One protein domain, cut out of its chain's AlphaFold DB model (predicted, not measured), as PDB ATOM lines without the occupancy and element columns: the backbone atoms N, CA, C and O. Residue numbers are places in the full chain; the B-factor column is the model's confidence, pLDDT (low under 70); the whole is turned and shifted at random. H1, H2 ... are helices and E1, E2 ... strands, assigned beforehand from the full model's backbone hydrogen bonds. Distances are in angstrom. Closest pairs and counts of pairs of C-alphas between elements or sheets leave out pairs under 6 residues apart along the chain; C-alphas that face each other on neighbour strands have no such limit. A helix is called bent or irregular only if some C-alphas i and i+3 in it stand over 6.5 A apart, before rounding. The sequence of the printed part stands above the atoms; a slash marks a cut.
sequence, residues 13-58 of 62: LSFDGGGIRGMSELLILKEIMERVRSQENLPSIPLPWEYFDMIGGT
ATOM      1  N   LEU A  13     108.744 107.265  78.663       92.56
ATOM      2  CA  LEU A  13     108.806 108.085  77.456       92.56
ATOM      3  C   LEU A  13     110.157 108.804  77.415       92.56
ATOM      4  O   LEU A  13     110.536 109.470  78.378       92.56
ATOM      5  N   SER A  14     110.878 108.678  76.300       90.81
ATOM      6  CA  SER A  14     112.145 109.373  76.093       90.81
ATOM      7  C   SER A  14     112.178 110.083  74.744       90.81
ATOM      8  O   SER A  14     111.830 109.478  73.731       90.81
ATOM      9  N   PHE A  15     112.612 111.343  74.741       89.62
ATOM     10  CA  PHE A  15     112.886 112.120  73.533       89.62
ATOM     11  C   PHE A  15     114.389 112.245  73.292       89.62
ATOM     12  O   PHE A  15     115.161 112.492  74.226       89.62
ATOM     13  N   ASP A  16     114.808 112.103  72.039       84.31
ATOM     14  CA  ASP A  16     116.215 112.223  71.676       84.31
ATOM     15  C   ASP A  16     116.591 113.681  71.346       84.31
ATOM     16  O   ASP A  16     115.762 114.535  71.016       84.31
ATOM     17  N   GLY A  17     117.880 113.991  71.440       74.56
ATOM     18  CA  GLY A  17     118.430 115.291  71.075       74.56
ATOM     19  C   GLY A  17     118.421 115.499  69.560       74.56
ATOM     20  O   GLY A  17     119.395 115.196  68.876       74.56
ATOM     21  N   GLY A  18     117.331 116.054  69.019       70.06
ATOM     22  CA  GLY A  18     117.116 116.145  67.565       70.06
ATOM     23  C   GLY A  18     117.297 117.519  66.898       70.06
ATOM     24  O   GLY A  18     117.337 117.584  65.660       70.06
ATOM     25  N   GLY A  19     117.381 118.619  67.657       72.75
ATOM     26  CA  GLY A  19     117.329 119.983  67.110       72.75
ATOM     27  C   GLY A  19     115.942 120.298  66.531       72.75
ATOM     28  O   GLY A  19     114.925 119.948  67.123       72.75
ATOM     29  N   ILE A  20     115.862 120.889  65.330       72.50
ATOM     30  CA  ILE A  20     114.570 121.191  64.662       72.50
ATOM     31  C   ILE A  20     113.690 119.946  64.441       72.50
ATOM     32  O   ILE A  20     112.476 120.057  64.277       72.50
ATOM     33  N   ARG A  21     114.301 118.751  64.436       77.00
ATOM     34  CA  ARG A  21     113.615 117.465  64.259       77.00
ATOM     35  C   ARG A  21     112.844 117.022  65.506       77.00
ATOM     36  O   ARG A  21     112.022 116.123  65.393       77.00
ATOM     37  N   GLY A  22     113.001 117.694  66.650       79.50
ATOM     38  CA  GLY A  22     112.157 117.445  67.829       79.50
ATOM     39  C   GLY A  22     110.662 117.674  67.554       79.50
ATOM     40  O   GLY A  22     109.803 117.022  68.138       79.50
ATOM     41  N   MET A  23     110.322 118.517  66.570       84.75
ATOM     42  CA  MET A  23     108.927 118.732  66.169       84.75
ATOM     43  C   MET A  23     108.262 117.465  65.619       84.75
ATOM     44  O   MET A  23     107.073 117.261  65.860       84.75
ATOM     45  N   SER A  24     108.994 116.592  64.914       88.94
ATOM     46  CA  SER A  24     108.404 115.333  64.444       88.94
ATOM     47  C   SER A  24     108.084 114.389  65.599       88.94
ATOM     48  O   SER A  24     107.058 113.720  65.555       88.94
ATOM     49  N   GLU A  25     108.904 114.375  66.651       89.44
ATOM     50  CA  GLU A  25     108.681 113.535  67.834       89.44
ATOM     51  C   GLU A  25     107.433 113.980  68.602       89.44
ATOM     52  O   GLU A  25     106.605 113.150  68.975       89.44
ATOM     53  N   LEU A  26     107.234 115.293  68.751       90.12
ATOM     54  CA  LEU A  26     106.024 115.847  69.364       90.12
ATOM     55  C   LEU A  26     104.768 115.574  68.528       90.12
ATOM     56  O   LEU A  26     103.709 115.292  69.090       90.12
ATOM     57  N   LEU A  27     104.866 115.627  67.196       93.12
ATOM     58  CA  LEU A  27     103.752 115.273  66.309       93.12
ATOM     59  C   LEU A  27     103.399 113.786  66.410       93.12
ATOM     60  O   LEU A  27     102.217 113.447  66.466       93.12
ATOM     61  N   ILE A  28     104.405 112.912  66.482       93.69
ATOM     62  CA  ILE A  28     104.209 111.476  66.700       93.69
ATOM     63  C   ILE A  28     103.550 111.235  68.058       93.69
ATOM     64  O   ILE A  28     102.558 110.512  68.125       93.69
ATOM     65  N   LEU A  29     104.038 111.866  69.131       94.94
ATOM     66  CA  LEU A  29     103.430 111.725  70.452       94.94
ATOM     67  C   LEU A  29     101.979 112.215  70.459       94.94
ATOM     68  O   LEU A  29     101.112 111.532  70.995       94.94
ATOM     69  N   LYS A  30     101.690 113.359  69.830       95.19
ATOM     70  CA  LYS A  30     100.321 113.878  69.714       95.19
ATOM     71  C   LYS A  30      99.392 112.873  69.028       95.19
ATOM     72  O   LYS A  30      98.298 112.628  69.526       95.19
ATOM     73  N   GLU A  31      99.831 112.281  67.921       97.31
ATOM     74  CA  GLU A  31      99.071 111.251  67.203       97.31
ATOM     75  C   GLU A  31      98.866 109.990  68.060       97.31
ATOM     76  O   GLU A  31      97.781 109.410  68.060       97.31
ATOM     77  N   ILE A  32      99.872 109.582  68.840       96.75
ATOM     78  CA  ILE A  32      99.740 108.468  69.792       96.75
ATOM     79  C   ILE A  32      98.659 108.782  70.833       96.75
ATOM     80  O   ILE A  32      97.773 107.954  71.040       96.75
ATOM     81  N   MET A  33      98.676 109.968  71.449       97.38
ATOM     82  CA  MET A  33      97.679 110.324  72.467       97.38
ATOM     83  C   MET A  33      96.262 110.453  71.879       97.38
ATOM     84  O   MET A  33      95.293 110.071  72.534       97.38
ATOM     85  N   GLU A  34      96.114 110.925  70.636       97.94
ATOM     86  CA  GLU A  34      94.822 110.924  69.926       97.94
ATOM     87  C   GLU A  34      94.294 109.502  69.691       97.94
ATOM     88  O   GLU A  34      93.105 109.228  69.875       97.94
ATOM     89  N   ARG A  35      95.172 108.553  69.346       97.62
ATOM     90  CA  ARG A  35      94.782 107.142  69.214       97.62
ATOM     91  C   ARG A  35      94.365 106.541  70.545       97.62
ATOM     92  O   ARG A  35      93.356 105.845  70.576       97.62
ATOM     93  N   VAL A  36      95.089 106.834  71.624       96.69
ATOM     94  CA  VAL A  36      94.717 106.407  72.982       96.69
ATOM     95  C   VAL A  36      93.327 106.928  73.334       96.69
ATOM     96  O   VAL A  36      92.456 106.141  73.699       96.69
ATOM     97  N   ARG A  37      93.074 108.225  73.115       97.12
ATOM     98  CA  ARG A  37      91.744 108.818  73.300       97.12
ATOM     99  C   ARG A  37      90.670 108.049  72.536       97.12
ATOM    100  O   ARG A  37      89.629 107.739  73.107       97.12
ATOM    101  N   SER A  38      90.901 107.766  71.255       97.62
ATOM    102  CA  SER A  38      89.921 107.064  70.424       97.62
ATOM    103  C   SER A  38      89.714 105.611  70.854       97.62
ATOM    104  O   SER A  38      88.588 105.126  70.775       97.62
ATOM    105  N   GLN A  39      90.769 104.910  71.269       97.50
ATOM    106  CA  GLN A  39      90.708 103.504  71.675       97.50
ATOM    107  C   GLN A  39      90.041 103.321  73.039       97.50
ATOM    108  O   GLN A  39      89.303 102.357  73.232       97.50
ATOM    109  N   GLU A  40      90.262 104.254  73.962       96.38
ATOM    110  CA  GLU A  40      89.693 104.230  75.314       96.38
ATOM    111  C   GLU A  40      88.402 105.063  75.435       96.38
ATOM    112  O   GLU A  40      87.797 105.126  76.502       96.38
ATOM    113  N   ASN A  41      87.947 105.661  74.327       96.19
ATOM    114  CA  ASN A  41      86.741 106.488  74.226       96.19
ATOM    115  C   ASN A  41      86.712 107.653  75.237       96.19
ATOM    116  O   ASN A  41      85.709 107.907  75.908       96.19
ATOM    117  N   LEU A  42      87.839 108.358  75.353       96.38
ATOM    118  CA  LEU A  42      88.009 109.460  76.296       96.38
ATOM    119  C   LEU A  42      87.396 110.772  75.767       96.38
ATOM    120  O   LEU A  42      87.461 111.064  74.564       96.38
ATOM    121  N   PRO A  43      86.846 111.622  76.656       95.94
ATOM    122  CA  PRO A  43      86.213 112.882  76.257       95.94
ATOM    123  C   PRO A  43      87.204 113.867  75.617       95.94
ATOM    124  O   PRO A  43      86.833 114.643  74.734       95.94
ATOM    125  N   SER A  44      88.475 113.798  76.008       96.50
ATOM    126  CA  SER A  44      89.564 114.653  75.539       96.50
ATOM    127  C   SER A  44      90.844 113.849  75.337       96.50
ATOM    128  O   SER A  44      90.965 112.731  75.833       96.50
ATOM    129  N   ILE A  45      91.804 114.429  74.614       96.56
ATOM    130  CA  ILE A  45      93.139 113.844  74.456       96.56
ATOM    131  C   ILE A  45      93.790 113.782  75.842       96.56
ATOM    132  O   ILE A  45      93.886 114.834  76.484       96.56
ATOM    133  N   PRO A  46      94.211 112.600  76.311       96.06
ATOM    134  CA  PRO A  46      94.925 112.498  77.570       96.06
ATOM    135  C   PRO A  46      96.293 113.170  77.490       96.06
ATOM    136  O   PRO A  46      96.909 113.281  76.424       96.06
ATOM    137  N   LEU A  47      96.788 113.603  78.638       95.06
ATOM    138  CA  LEU A  47      98.122 114.152  78.779       95.06
ATOM    139  C   LEU A  47      99.139 113.004  78.896       95.06
ATOM    140  O   LEU A  47      98.866 112.002  79.554       95.06
ATOM    141  N   PRO A  48     100.344 113.130  78.310       93.69
ATOM    142  CA  PRO A  48     101.349 112.067  78.365       93.69
ATOM    143  C   PRO A  48     101.678 111.580  79.786       93.69
ATOM    144  O   PRO A  48     101.835 110.381  80.004       93.69
ATOM    145  N   TRP A  49     101.720 112.475  80.776       93.00
ATOM    146  CA  TRP A  49     102.029 112.115  82.166       93.00
ATOM    147  C   TRP A  49     100.959 111.237  82.835       93.00
ATOM    148  O   TRP A  49     101.235 110.639  83.869       93.00
ATOM    149  N   GLU A  50      99.759 111.122  82.259       93.75
ATOM    150  CA  GLU A  50      98.722 110.198  82.740       93.75
ATOM    151  C   GLU A  50      99.027 108.736  82.355       93.75
ATOM    152  O   GLU A  50      98.478 107.815  82.954       93.75
ATOM    153  N   TYR A  51      99.912 108.511  81.371       92.31
ATOM    154  CA  TYR A  51     100.245 107.182  80.830       92.31
ATOM    155  C   TYR A  51     101.699 106.766  81.049       92.31
ATOM    156  O   TYR A  51     101.986 105.568  80.994       92.31
ATOM    157  N   PHE A  52     102.608 107.722  81.247       93.81
ATOM    158  CA  PHE A  52     104.036 107.472  81.418       93.81
ATOM    159  C   PHE A  52     104.474 107.805  82.842       93.81
ATOM    160  O   PHE A  52     104.318 108.936  83.297       93.81
ATOM    161  N   ASP A  53     105.079 106.824  83.511       92.88
ATOM    162  CA  ASP A  53     105.604 106.961  84.874       92.88
ATOM    163  C   ASP A  53     106.825 107.887  84.921       92.88
ATOM    164  O   ASP A  53     107.134 108.504  85.941       92.88
ATOM    165  N   MET A  54     107.550 107.963  83.805       92.44
ATOM    166  CA  MET A  54     108.722 108.804  83.659       92.44
ATOM    167  C   MET A  54     108.800 109.336  82.232       92.44
ATOM    168  O   MET A  54     108.621 108.597  81.260       92.44
ATOM    169  N   ILE A  55     109.080 110.632  82.121       91.69
ATOM    170  CA  ILE A  55     109.285 111.334  80.857       91.69
ATOM    171  C   ILE A  55     110.648 112.010  80.944       91.69
ATOM    172  O   ILE A  55     110.910 112.750  81.891       91.69
ATOM    173  N   GLY A  56     111.525 111.732  79.985       90.19
ATOM    174  CA  GLY A  56     112.853 112.334  79.925       90.19
ATOM    175  C   GLY A  56     113.250 112.696  78.504       90.19
ATOM    176  O   GLY A  56     112.738 112.144  77.536       90.19
ATOM    177  N   GLY A  57     114.208 113.596  78.361       86.94
ATOM    178  CA  GLY A  57     114.775 113.907  77.061       86.94
ATOM    179  C   GLY A  57     116.114 114.603  77.182       86.94
ATOM    180  O   GLY A  57     116.525 115.008  78.270       86.94
ATOM    181  N   THR A  58     116.824 114.703  76.062       81.19
ATOM    182  CA  THR A  58     118.096 115.432  75.990       81.19
ATOM    183  C   THR A  58     118.013 116.541  74.940       81.19
ATOM    184  O   THR A  58     117.312 116.420  73.936       81.19
TER     185      THR A  58
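AT A GLANCE: This is residues 13 to 58 of the 62 residues of an uncharacterized protein of Sphaerobolus stellatus (strain SS14) (UniProt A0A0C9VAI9). What does one see first? One long helix, H1, makes the length of the model, and a small ribbon of two parallel strands, E1 and E2, runs over the part of H1 near its beginning. From the far end of H1, residues 41 to 53 fold back toward E2. What is it made of? The printed part has 46 residues with E1, H1 and E2 in that order, in the class mixed, helices and strands. It is elongated, spanning 34 by 21 by 12 A, and only just loose, close to compact, with a radius of gyration of the C-alphas of 11.6 A.

IN THESE COORDINATES: Where are the strands? E1 is residues 13 to 15, with C-alpha 13 at (108.806, 108.085, 77.456). E2 is residues 54 to 57, with C-alpha 57 at (114.775, 113.907, 77.061). Where is the helix? H1 is residues 19 to 40, 32.9 A from first to last C-alpha, beginning at C-alpha 19 (117.329, 119.983, 67.110). It is neither bent nor irregular, but only just: C-alphas 20 and 23 are 6.3 A apart.

HOW THE PARTS SIT: How do the strands pair? E1 and E2 are parallel neighbours at 7 degrees; N 13 and O 54, and N 56 and O 13, are within hydrogen-bond range at 2.9 A each. How does H1 stand to E1? Their closest C-alphas, those of Phe 15 and Glu 25, are 7.2 A apart. E1, H1 and E2 form a strand-helix-strand unit, two parallel strands with a helix between them in the chain, with a right-handed crossover. Is the helix backbone complete? In H1, 15 of 18 O i to N i+4 pairs are within hydrogen-bond range.

THE WHOLE: How large is it? The two C-alphas farthest apart, those of Gly 19 and Asn 41, are 34.2 A apart, and residues 19 to 24, which belong to H1, stand free. How are the parts linked? E1 to H1 is a tight link and H1 to E2 a long one of 13 residues; the printed part has no cut. How confident is the model? The mean pLDDT of the printed part is 90.9, and no printed residue is under 70.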